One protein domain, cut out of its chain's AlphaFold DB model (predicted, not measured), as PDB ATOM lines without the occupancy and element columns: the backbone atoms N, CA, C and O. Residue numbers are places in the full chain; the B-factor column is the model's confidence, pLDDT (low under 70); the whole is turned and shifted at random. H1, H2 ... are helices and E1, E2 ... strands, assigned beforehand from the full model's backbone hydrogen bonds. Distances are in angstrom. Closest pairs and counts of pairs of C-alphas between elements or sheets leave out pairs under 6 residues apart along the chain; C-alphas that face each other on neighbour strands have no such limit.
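Overview. This is residues 42 to 122 of the 205 residues of an uncharacterized protein of Flexivirga caeni (UniProt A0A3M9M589). A small three-stranded sheet has H1 packed along its edge strand E2; the helical hairpin H2 and H3 makes the other end, H2 reaching back to H1. The printed part has 81 residues, with E1, E2, H1, E3, H2, H3 in order, class mixed; the sheet E2 E1 E3 is antiparallel. It is compact, radius of gyration of the C-alphas 11.8 A, spanning 32 by 24 by 23 A.

Along the chain. E1 is residues 45 to 49, from C-alpha 45 at (17.945, 69.318, 137.349); E2 57 to 61; H1 66 to 73; E3 77 to 82; H2 95 to 108, 19.6 A; H3 110 to 118, to C-alpha 118 at (-0.841, 70.520, 129.941).

Arrangement. Within hydrogen-bond range are N 48 and O 58 of hairpin E1 and E2, 2.9 A, and N 47 and O 80 of E1 and E3, 2.8 A. E2, H1, E3 form a split strand-helix-strand unit, same-way strands with E1 between, crossover right-handed. H1 is on the sheet, height 10.0 A. H2 only grazes it with residues 98 to 102. H2 touches H1 with residues 95 to 99 alone, closest C-alphas Pro 66 and Pro 95, 4.8 A, and H3 with 101 to 105 alone, Ile 105 and Phe 112, 5.5 A, at a steep tilt of 40 degrees, opposite ways. In H1, H2 and H3 every O i to N i+4 pair is within range.

Size, cuts and confidence. The printed part has no cut. E3 to H2 is a long link. Residues 42 and 55 are under pLDDT 70.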
ATOM      1  N   SER A  42      22.322  77.007 135.889       66.06
ATOM      2  CA  SER A  42      21.028  77.644 135.566       66.06
ATOM      3  C   SER A  42      20.115  76.774 134.676       66.06
ATOM      4  O   SER A  42      19.424  77.280 133.794       66.06
ATOM      5  N   ARG A  43      20.179  75.453 134.837       83.81
ATOM      6  CA  ARG A  43      19.607  74.421 133.980       83.81
ATOM      7  C   ARG A  43      18.659  73.552 134.801       83.81
ATOM      8  O   ARG A  43      18.868  73.426 136.008       83.81
ATOM      9  N   PRO A  44      17.647  72.937 134.170       93.50
ATOM     10  CA  PRO A  44      16.796  71.997 134.875       93.50
ATOM     11  C   PRO A  44      17.603  70.821 135.435       93.50
ATOM     12  O   PRO A  44      18.523  70.320 134.787       93.50
ATOM     13  N   GLY A  45      17.259  70.394 136.644       93.50
ATOM     14  CA  GLY A  45      17.945  69.318 137.349       93.50
ATOM     15  C   GLY A  45      16.985  68.480 138.172       93.50
ATOM     16  O   GLY A  45      15.907  68.940 138.549       93.50
ATOM     17  N   ILE A  46      17.394  67.246 138.446       94.50
ATOM     18  CA  ILE A  46      16.628  66.286 139.245       94.50
ATOM     19  C   ILE A  46      17.468  65.801 140.420       94.50
ATOM     20  O   ILE A  46      18.674  65.582 140.284       94.50
ATOM     21  N   TRP A  47      16.833  65.630 141.570       92.56
ATOM     22  CA  TRP A  47      17.421  64.986 142.735       92.56
ATOM     23  C   TRP A  47      17.004  63.523 142.766       92.56
ATOM     24  O   TRP A  47      15.810  63.212 142.803       92.56
ATOM     25  N   ALA A  48      17.995  62.637 142.781       93.00
ATOM     26  CA  ALA A  48      17.791  61.199 142.815       93.00
ATOM     27  C   ALA A  48      18.342  60.590 144.108       93.00
ATOM     28  O   ALA A  48      19.492  60.845 144.488       93.00
ATOM     29  N   ALA A  49      17.538  59.752 144.760       91.62
ATOM     30  CA  ALA A  49      17.897  59.075 146.004       91.62
ATOM     31  C   ALA A  49      17.269  57.672 146.086       91.62
ATOM     32  O   ALA A  49      16.440  57.301 145.258       91.62
ATOM     33  N   GLU A  50      17.701  56.870 147.063       87.38
ATOM     34  CA  GLU A  50      17.148  55.522 147.284       87.38
ATOM     35  C   GLU A  50      15.717  55.565 147.831       87.38
ATOM     36  O   GLU A  50      14.882  54.749 147.444       87.38
ATOM     37  N   ASP A  51      15.434  56.528 148.710       83.94
ATOM     38  CA  ASP A  51      14.105  56.785 149.251       83.94
ATOM     39  C   ASP A  51      13.895  58.283 149.559       83.94
ATOM     40  O   ASP A  51      14.825  59.090 149.488       83.94
ATOM     41  N   SER A  52      12.663  58.666 149.911       73.94
ATOM     42  CA  SER A  52      12.280  60.060 150.189       73.94
ATOM     43  C   SER A  52      12.845  60.627 151.499       73.94
ATOM     44  O   SER A  52      12.784  61.841 151.724       73.94
ATOM     45  N   THR A  53      13.363  59.763 152.373       75.38
ATOM     46  CA  THR A  53      13.955  60.096 153.678       75.38
ATOM     47  C   THR A  53      15.480  60.109 153.644       75.38
ATOM     48  O   THR A  53      16.120  60.570 154.595       75.38
ATOM     49  N   ALA A  54      16.068  59.631 152.549       73.00
ATOM     50  CA  ALA A  54      17.497  59.517 152.378       73.00
ATOM     51  C   ALA A  54      18.150  60.900 152.467       73.00
ATOM     52  O   ALA A  54      17.887  61.811 151.681       73.00
ATOM     53  N   MET A  55      19.067  61.038 153.424       68.62
ATOM     54  CA  MET A  55      19.912  62.230 153.560       68.62
ATOM     55  C   MET A  55      21.029  62.278 152.510       68.62
ATOM     56  O   MET A  55      21.785  63.245 152.448       68.62
ATOM     57  N   THR A  56      21.163  61.213 151.718       79.38
ATOM     58  CA  THR A  56      22.153  61.071 150.659       79.38
ATOM     59  C   THR A  56      21.451  60.793 149.343       79.38
ATOM     60  O   THR A  56      20.738  59.804 149.195       79.38
ATOM     61  N   GLY A  57      21.714  61.649 148.374       85.88
ATOM     62  CA  GLY A  57      21.307  61.487 146.993       85.88
ATOM     63  C   GLY A  57      22.296  62.226 146.112       85.88
ATOM     64  O   GLY A  57      23.387  62.604 146.555       85.88
ATOM     65  N   GLN A  58      21.920  62.433 144.863       89.62
ATOM     66  CA  GLN A  58      22.695  63.275 143.973       89.62
ATOM     67  C   GLN A  58      21.773  64.119 143.116       89.62
ATOM     68  O   GLN A  58      20.692  63.692 142.707       89.62
ATOM     69  N   TRP A  59      22.262  65.300 142.790       91.19
ATOM     70  CA  TRP A  59      21.672  66.106 141.754       91.19
ATOM     71  C   TRP A  59      22.238  65.713 140.389       91.19
ATOM     72  O   TRP A  59      23.446  65.517 140.242       91.19
ATOM     73  N   ILE A  60      21.363  65.626 139.395       92.81
ATOM     74  CA  ILE A  60      21.685  65.251 138.018       92.81
ATOM     75  C   ILE A  60      21.266  66.408 137.105       92.81
ATOM     76  O   ILE A  60      20.155  66.926 137.232       92.81
ATOM     77  N   ASP A  61      22.151  66.819 136.187       94.19
ATOM     78  CA  ASP A  61      21.803  67.754 135.109       94.19
ATOM     79  C   ASP A  61      20.804  67.056 134.179       94.19
ATOM     80  O   ASP A  61      21.137  66.083 133.498       94.19
ATOM     81  N   ALA A  62      19.564  67.541 134.159       95.88
ATOM     82  CA  ALA A  62      18.503  66.921 133.382       95.88
ATOM     83  C   ALA A  62      18.634  67.211 131.879       95.88
ATOM     84  O   ALA A  62      17.888  66.652 131.092       95.88
ATOM     85  N   THR A  63      19.579  68.057 131.455       95.88
ATOM     86  CA  THR A  63      19.839  68.355 130.035       95.88
ATOM     87  C   THR A  63      20.818  67.382 129.372       95.88
ATOM     88  O   THR A  63      21.095  67.502 128.173       95.88
ATOM     89  N   LEU A  64      21.333  66.404 130.122       95.88
ATOM     90  CA  LEU A  64      22.156  65.317 129.596       95.88
ATOM     91  C   LEU A  64      21.382  64.442 128.600       95.88
ATOM     92  O   LEU A  64      20.155  64.519 128.499       95.88
ATOM     93  N   ASP A  65      22.101  63.636 127.817       97.50
ATOM     94  CA  ASP A  65      21.454  62.665 126.935       97.50
ATOM     95  C   ASP A  65      20.722  61.591 127.762       97.50
ATOM     96  O   ASP A  65      21.156  61.272 128.872       97.50
ATOM     97  N   PRO A  66      19.629  60.993 127.247       97.62
ATOM     98  CA  PRO A  66      18.815  60.046 128.016       97.62
ATOM     99  C   PRO A  66      19.608  58.884 128.629       97.62
ATOM    100  O   PRO A  66      19.354  58.510 129.769       97.62
ATOM    101  N   SER A  67      20.602  58.348 127.911       97.44
ATOM    102  CA  SER A  67      21.468  57.271 128.410       97.44
ATOM    103  C   SER A  67      22.371  57.708 129.562       97.44
ATOM    104  O   SER A  67      22.665  56.913 130.450       97.44
ATOM    105  N   ASP A  68      22.811  58.967 129.559       97.62
ATOM    106  CA  ASP A  68      23.643  59.516 130.628       97.62
ATOM    107  C   ASP A  68      22.799  59.807 131.872       97.62
ATOM    108  O   ASP A  68      23.261  59.583 132.989       97.62
ATOM    109  N   ILE A  69      21.545  60.243 131.691       96.62
ATOM    110  CA  ILE A  69      20.575  60.379 132.787       96.62
ATOM    111  C   ILE A  69      20.279  59.008 133.397       96.62
ATOM    112  O   ILE A  69      20.332  58.870 134.616       96.62
ATOM    113  N   GLU A  70      20.016  57.990 132.576       97.31
ATOM    114  CA  GLU A  70      19.774  56.618 133.041       97.31
ATOM    115  C   GLU A  70      20.970  56.070 133.835       97.31
ATOM    116  O   GLU A  70      20.806  55.569 134.951       97.31
ATOM    117  N   ALA A  71      22.186  56.236 133.302       96.38
ATOM    118  CA  ALA A  71      23.412  55.832 133.983       96.38
ATOM    119  C   ALA A  71      23.645  56.611 135.286       96.38
ATOM    120  O   ALA A  71      24.113  56.036 136.268       96.38
ATOM    121  N   ALA A  72      23.318  57.906 135.317       93.56
ATOM    122  CA  ALA A  72      23.428  58.710 136.525       93.56
ATOM    123  C   ALA A  72      22.410  58.263 137.580       93.56
ATOM    124  O   ALA A  72      22.791  58.085 138.735       93.56
ATOM    125  N   LEU A  73      21.144  58.049 137.205       94.75
ATOM    126  CA  LEU A  73      20.100  57.586 138.122       94.75
ATOM    127  C   LEU A  73      20.518  56.299 138.838       94.75
ATOM    128  O   LEU A  73      20.329  56.204 140.050       94.75
ATOM    129  N   ASP A  74      21.156  55.358 138.135       93.56
ATOM    130  CA  ASP A  74      21.649  54.098 138.717       93.56
ATOM    131  C   ASP A  74      20.538  53.360 139.498       93.56
ATOM    132  O   ASP A  74      20.708  52.912 140.629       93.56
ATOM    133  N   GLY A  75      19.329  53.337 138.923       90.44
ATOM    134  CA  GLY A  75      18.139  52.720 139.522       90.44
ATOM    135  C   GLY A  75      17.482  53.490 140.678       90.44
ATOM    136  O   GLY A  75      16.489  53.005 141.221       90.44
ATOM    137  N   ARG A  76      17.990  54.671 141.059       93.31
ATOM    138  CA  ARG A  76      17.363  55.551 142.063       93.31
ATOM    139  C   ARG A  76      16.127  56.256 141.510       93.31
ATOM    140  O   ARG A  76      16.028  56.500 140.310       93.31
ATOM    141  N   ALA A  77      15.222  56.625 142.413       93.75
ATOM    142  CA  ALA A  77      14.013  57.366 142.085       93.75
ATOM    143  C   ALA A  77      14.227  58.881 142.203       93.75
ATOM    144  O   ALA A  77      15.090  59.349 142.954       93.75
ATOM    145  N   ILE A  78      13.418  59.639 141.466       93.25
ATOM    146  CA  ILE A  78      13.390  61.101 141.493       93.25
ATOM    147  C   ILE A  78      12.506  61.561 142.651       93.25
ATOM    148  O   ILE A  78      11.371  61.108 142.795       93.25
ATOM    149  N   TYR A  79      13.028  62.473 143.467       91.31
ATOM    150  CA  TYR A  79      12.314  62.999 144.638       91.31
ATOM    151  C   TYR A  79      12.186  64.513 144.661       91.31
ATOM    152  O   TYR A  79      11.363  65.034 145.409       91.31
ATOM    153  N   ASP A  80      13.009  65.215 143.889       90.38
ATOM    154  CA  ASP A  80      12.956  66.667 143.800       90.38
ATOM    155  C   ASP A  80      13.394  67.115 142.407       90.38
ATOM    156  O   ASP A  80      14.124  66.404 141.702       90.38
ATOM    157  N   THR A  81      12.944  68.295 142.002       92.50
ATOM    158  CA  THR A  81      13.251  68.870 140.698       92.50
ATOM    159  C   THR A  81      13.492  70.364 140.829       92.50
ATOM    160  O   THR A  81      12.847  71.060 141.608       92.50
ATOM    161  N   ILE A  82      14.407  70.888 140.023       92.19
ATOM    162  CA  ILE A  82      14.643  72.323 139.905       92.19
ATOM    163  C   ILE A  82      14.570  72.730 138.444       92.19
ATOM    164  O   ILE A  82      15.020  72.011 137.556       92.19
ATOM    165  N   GLY A  83      13.992  73.899 138.176       90.62
ATOM    166  CA  GLY A  83      13.935  74.455 136.825       90.62
ATOM    167  C   GLY A  83      12.881  73.833 135.905       90.62
ATOM    168  O   GLY A  83      12.817  74.239 134.752       90.62
ATOM    169  N   PHE A  84      12.026  72.929 136.396       93.81
ATOM    170  CA  PHE A  84      10.922  72.342 135.619       93.81
ATOM    171  C   PHE A  84       9.622  73.156 135.646       93.81
ATOM    172  O   PHE A  84       8.689  72.862 134.910       93.81
ATOM    173  N   GLY A  85       9.560  74.234 136.436       91.44
ATOM    174  CA  GLY A  85       8.372  75.086 136.500       91.44
ATOM    175  C   GLY A  85       7.148  74.296 136.983       91.44
ATOM    176  O   GLY A  85       7.258  73.636 138.008       91.44
ATOM    177  N   PRO A  86       5.988  74.384 136.306       92.31
ATOM    178  CA  PRO A  86       4.802  73.617 136.683       92.31
ATOM    179  C   PRO A  86       4.841  72.141 136.262       92.31
ATOM    180  O   PRO A  86       3.915  71.430 136.626       92.31
ATOM    181  N   PHE A  87       5.829  71.696 135.474       94.75
ATOM    182  CA  PHE A  87       5.902  70.305 135.027       94.75
ATOM    183  C   PHE A  87       6.385  69.396 136.154       94.75
ATOM    184  O   PHE A  87       7.494  69.578 136.660       94.75
ATOM    185  N   VAL A  88       5.562  68.420 136.527       92.38
ATOM    186  CA  VAL A  88       5.879  67.446 137.576       92.38
ATOM    187  C   VAL A  88       6.411  66.165 136.941       92.38
ATOM    188  O   VAL A  88       5.732  65.551 136.127       92.38
ATOM    189  N   LEU A  89       7.618  65.757 137.335       93.44
ATOM    190  CA  LEU A  89       8.183  64.462 136.954       93.44
ATOM    191  C   LEU A  89       7.715  63.376 137.920       93.44
ATOM    192  O   LEU A  89       7.726  63.573 139.138       93.44
ATOM    193  N   GLU A  90       7.385  62.202 137.389       92.44
ATOM    194  CA  GLU A  90       7.166  61.030 138.230       92.44
ATOM    195  C   GLU A  90       8.496  60.469 138.783       92.44
ATOM    196  O   GLU A  90       9.546  60.582 138.142       92.44
ATOM    197  N   PRO A  91       8.491  59.789 139.948       90.44
ATOM    198  CA  PRO A  91       9.711  59.221 140.529       90.44
ATOM    199  C   PRO A  91      10.470  58.240 139.622       90.44
ATOM    200  O   PRO A  91      11.677  58.070 139.784       90.44
ATOM    201  N   GLY A  92       9.770  57.585 138.691       90.75
ATOM    202  CA  GLY A  92      10.327  56.655 137.705       90.75
ATOM    203  C   GLY A  92      10.220  57.160 136.267       90.75
ATOM    204  O   GLY A  92      10.124  56.341 135.354       90.75
ATOM    205  N   GLU A  93      10.169  58.481 136.080       95.06
ATOM    206  CA  GLU A  93       9.960  59.102 134.774       95.06
ATOM    207  C   GLU A  93      10.984  58.638 133.727       95.06
ATOM    208  O   GLU A  93      12.156  58.372 134.020       95.06
ATOM    209  N   ASN A  94      10.543  58.561 132.473       95.12
ATOM    210  CA  ASN A  94      11.391  58.133 131.373       95.12
ATOM    211  C   ASN A  94      12.560  59.126 131.149       95.12
ATOM    212  O   ASN A  94      12.309  60.308 130.896       95.12
ATOM    213  N   PRO A  95      13.835  58.677 131.119       96.50
ATOM    214  CA  PRO A  95      14.986  59.556 130.876       96.50
ATOM    215  C   PRO A  95      14.916  60.367 129.573       96.50
ATOM    216  O   PRO A  95      15.451  61.472 129.493       96.50
ATOM    217  N   GLY A  96      14.231  59.843 128.554       96.31
ATOM    218  CA  GLY A  96      13.938  60.547 127.309       96.31
ATOM    219  C   GLY A  96      13.001  61.738 127.502       96.31
ATOM    220  O   GLY A  96      13.281  62.809 126.963       96.31
ATOM    221  N   VAL A  97      11.940  61.582 128.300       95.88
ATOM    222  CA  VAL A  97      11.011  62.671 128.652       95.88
ATOM    223  C   VAL A  97      11.738  63.723 129.488       95.88
ATOM    224  O   VAL A  97      11.705  64.902 129.134       95.88
ATOM    225  N   ILE A  98      12.481  63.294 130.516       96.75
ATOM    226  CA  ILE A  98      13.295  64.176 131.369       96.75
ATOM    227  C   ILE A  98      14.237  65.032 130.513       96.75
ATOM    228  O   ILE A  98      14.175  66.261 130.572       96.75
ATOM    229  N   SER A  99      15.074  64.383 129.692       96.94
ATOM    230  CA  SER A  99      16.061  65.049 128.834       96.94
ATOM    231  C   SER A  99      15.409  66.050 127.890       96.94
ATOM    232  O   SER A  99      15.835  67.204 127.774       96.94
ATOM    233  N   ARG A 100      14.336  65.618 127.226       96.62
ATOM    234  CA  ARG A 100      13.637  66.419 126.229       96.62
ATOM    235  C   ARG A 100      13.008  67.662 126.842       96.62
ATOM    236  O   ARG A 100      13.246  68.760 126.342       96.62
ATOM    237  N   VAL A 101      12.247  67.502 127.922       97.12
ATOM    238  CA  VAL A 101      11.585  68.627 128.592       97.12
ATOM    239  C   VAL A 101      12.623  69.582 129.178       97.12
ATOM    240  O   VAL A 101      12.524  70.787 128.963       97.12
ATOM    241  N   ALA A 102      13.667  69.073 129.835       96.88
ATOM    242  CA  ALA A 102      14.727  69.907 130.397       96.88
ATOM    243  C   ALA A 102      15.447  70.754 129.332       96.88
ATOM    244  O   ALA A 102      15.654  71.958 129.515       96.88
ATOM    245  N   ARG A 103      15.808  70.144 128.196       96.19
ATOM    246  CA  ARG A 103      16.437  70.849 127.068       96.19
ATOM    247  C   ARG A 103      15.512  71.906 126.479       96.19
ATOM    248  O   ARG A 103      15.927  73.046 126.291       96.19
ATOM    249  N   ALA A 104      14.252  71.557 126.257       96.50
ATOM    250  CA  ALA A 104      13.284  72.476 125.686       96.50
ATOM    251  C   ALA A 104      12.927  73.632 126.637       96.50
ATOM    252  O   ALA A 104      12.753  74.759 126.184       96.50
ATOM    253  N   ILE A 105      12.905  73.416 127.956       95.75
ATOM    254  CA  ILE A 105      12.779  74.504 128.939       95.75
ATOM    255  C   ILE A 105      14.014  75.410 128.912       95.75
ATOM    256  O   ILE A 105      13.878  76.628 129.019       95.75
ATOM    257  N   GLN A 106      15.217  74.856 128.752       94.62
ATOM    258  CA  GLN A 106      16.425  75.669 128.604       94.62
ATOM    259  C   GLN A 106      16.382  76.541 127.337       94.62
ATOM    260  O   GLN A 106      16.858  77.674 127.368       94.62
ATOM    261  N   GLU A 107      15.806  76.035 126.247       94.75
ATOM    262  CA  GLU A 107      15.719  76.747 124.968       94.75
ATOM    263  C   GLU A 107      14.555  77.751 124.908       94.75
ATOM    264  O   GLU A 107      14.728  78.895 124.483       94.75
ATOM    265  N   HIS A 108      13.365  77.338 125.336       95.00
ATOM    266  CA  HIS A 108      12.110  78.074 125.152       95.00
ATOM    267  C   HIS A 108      11.568  78.700 126.442       95.00
ATOM    268  O   HIS A 108      10.631  79.503 126.413       95.00
ATOM    269  N   GLY A 109      12.168  78.372 127.584       94.25
ATOM    270  CA  GLY A 109      11.823  78.934 128.879       94.25
ATOM    271  C   GLY A 109      10.559  78.337 129.519       94.25
ATOM    272  O   GLY A 109      10.063  77.284 129.113       94.25
ATOM    273  N   PRO A 110      10.002  79.024 130.537       94.62
ATOM    274  CA  PRO A 110       8.906  78.512 131.367       94.62
ATOM    275  C   PRO A 110       7.596  78.219 130.627       94.62
ATOM    276  O   PRO A 110       6.792  77.425 131.110       94.62
ATOM    277  N   ALA A 111       7.377  78.830 129.458       96.56
ATOM    278  CA  ALA A 111       6.203  78.543 128.637       96.56
ATOM    279  C   ALA A 111       6.182  77.075 128.190       96.56
ATOM    280  O   ALA A 111       5.120  76.455 128.174       96.56
ATOM    281  N   PHE A 112       7.354  76.505 127.887       97.31
ATOM    282  CA  PHE A 112       7.462  75.102 127.496       97.31
ATOM    283  C   PHE A 112       7.101  74.166 128.647       97.31
ATOM    284  O   PHE A 112       6.406  73.183 128.440       97.31
ATOM    285  N   ALA A 113       7.498  74.499 129.877       96.25
ATOM    286  CA  ALA A 113       7.115  73.724 131.052       96.25
ATOM    287  C   ALA A 113       5.592  73.689 131.261       96.25
ATOM    288  O   ALA A 113       5.026  72.637 131.542       96.25
ATOM    289  N   ALA A 114       4.914  74.829 131.091       96.38
ATOM    290  CA  ALA A 114       3.455  74.892 131.176       96.38
ATOM    291  C   ALA A 114       2.780  74.055 130.075       96.38
ATOM    292  O   ALA A 114       1.799  73.367 130.344       96.38
ATOM    293  N   TRP A 115       3.329  74.084 128.859       97.25
ATOM    294  CA  TRP A 115       2.862  73.263 127.743       97.25
ATOM    295  C   TRP A 115       3.070  71.764 127.992       97.25
ATOM    296  O   TRP A 115       2.146  70.978 127.809       97.25
ATOM    297  N   ALA A 116       4.250  71.376 128.483       96.62
ATOM    298  CA  ALA A 116       4.557  69.998 128.849       96.62
ATOM    299  C   ALA A 116       3.610  69.478 129.935       96.62
ATOM    300  O   ALA A 116       3.109  68.367 129.815       96.62
ATOM    301  N   GLN A 117       3.302  70.299 130.943       95.62
ATOM    302  CA  GLN A 117       2.350  69.940 131.996       95.62
ATOM    303  C   GLN A 117       0.916  69.803 131.487       95.62
ATOM    304  O   GLN A 117       0.177  68.957 131.977       95.62
ATOM    305  N   LEU A 118       0.497  70.629 130.525       95.44
ATOM    306  CA  LEU A 118      -0.841  70.520 129.941       95.44
ATOM    307  C   LEU A 118      -1.038  69.191 129.190       95.44
ATOM    308  O   LEU A 118      -2.162  68.700 129.107       95.44
ATOM    309  N   HIS A 119       0.041  68.648 128.631       95.25
ATOM    310  CA  HIS A 119       0.028  67.457 127.784       95.25
ATOM    311  C   HIS A 119       0.717  66.248 128.419       95.25
ATOM    312  O   HIS A 119       1.052  65.311 127.702       95.25
ATOM    313  N   ASP A 120       0.956  66.276 129.732       94.00
ATOM    314  CA  ASP A 120       1.588  65.186 130.488       94.00
ATOM    315  C   ASP A 120       2.888  64.663 129.837       94.00
ATOM    316  O   ASP A 120       3.171  63.469 129.813       94.00
ATOM    317  N   GLY A 121       3.681  65.570 129.256       92.50
ATOM    318  CA  GLY A 121       4.946  65.235 128.596       92.50
ATOM    319  C   GLY A 121       4.818  64.477 127.266       92.50
ATOM    320  O   GLY A 121       5.831  63.969 126.777       92.50
ATOM    321  N   ASP A 122       3.625  64.409 126.663       93.19
ATOM    322  CA  ASP A 122       3.390  63.702 125.400       93.19
ATOM    323  C   ASP A 122       4.310  64.195 124.271       93.19
ATOM    324  O   ASP A 122       4.314  65.368 123.893       93.19
TER     325      ASP A 122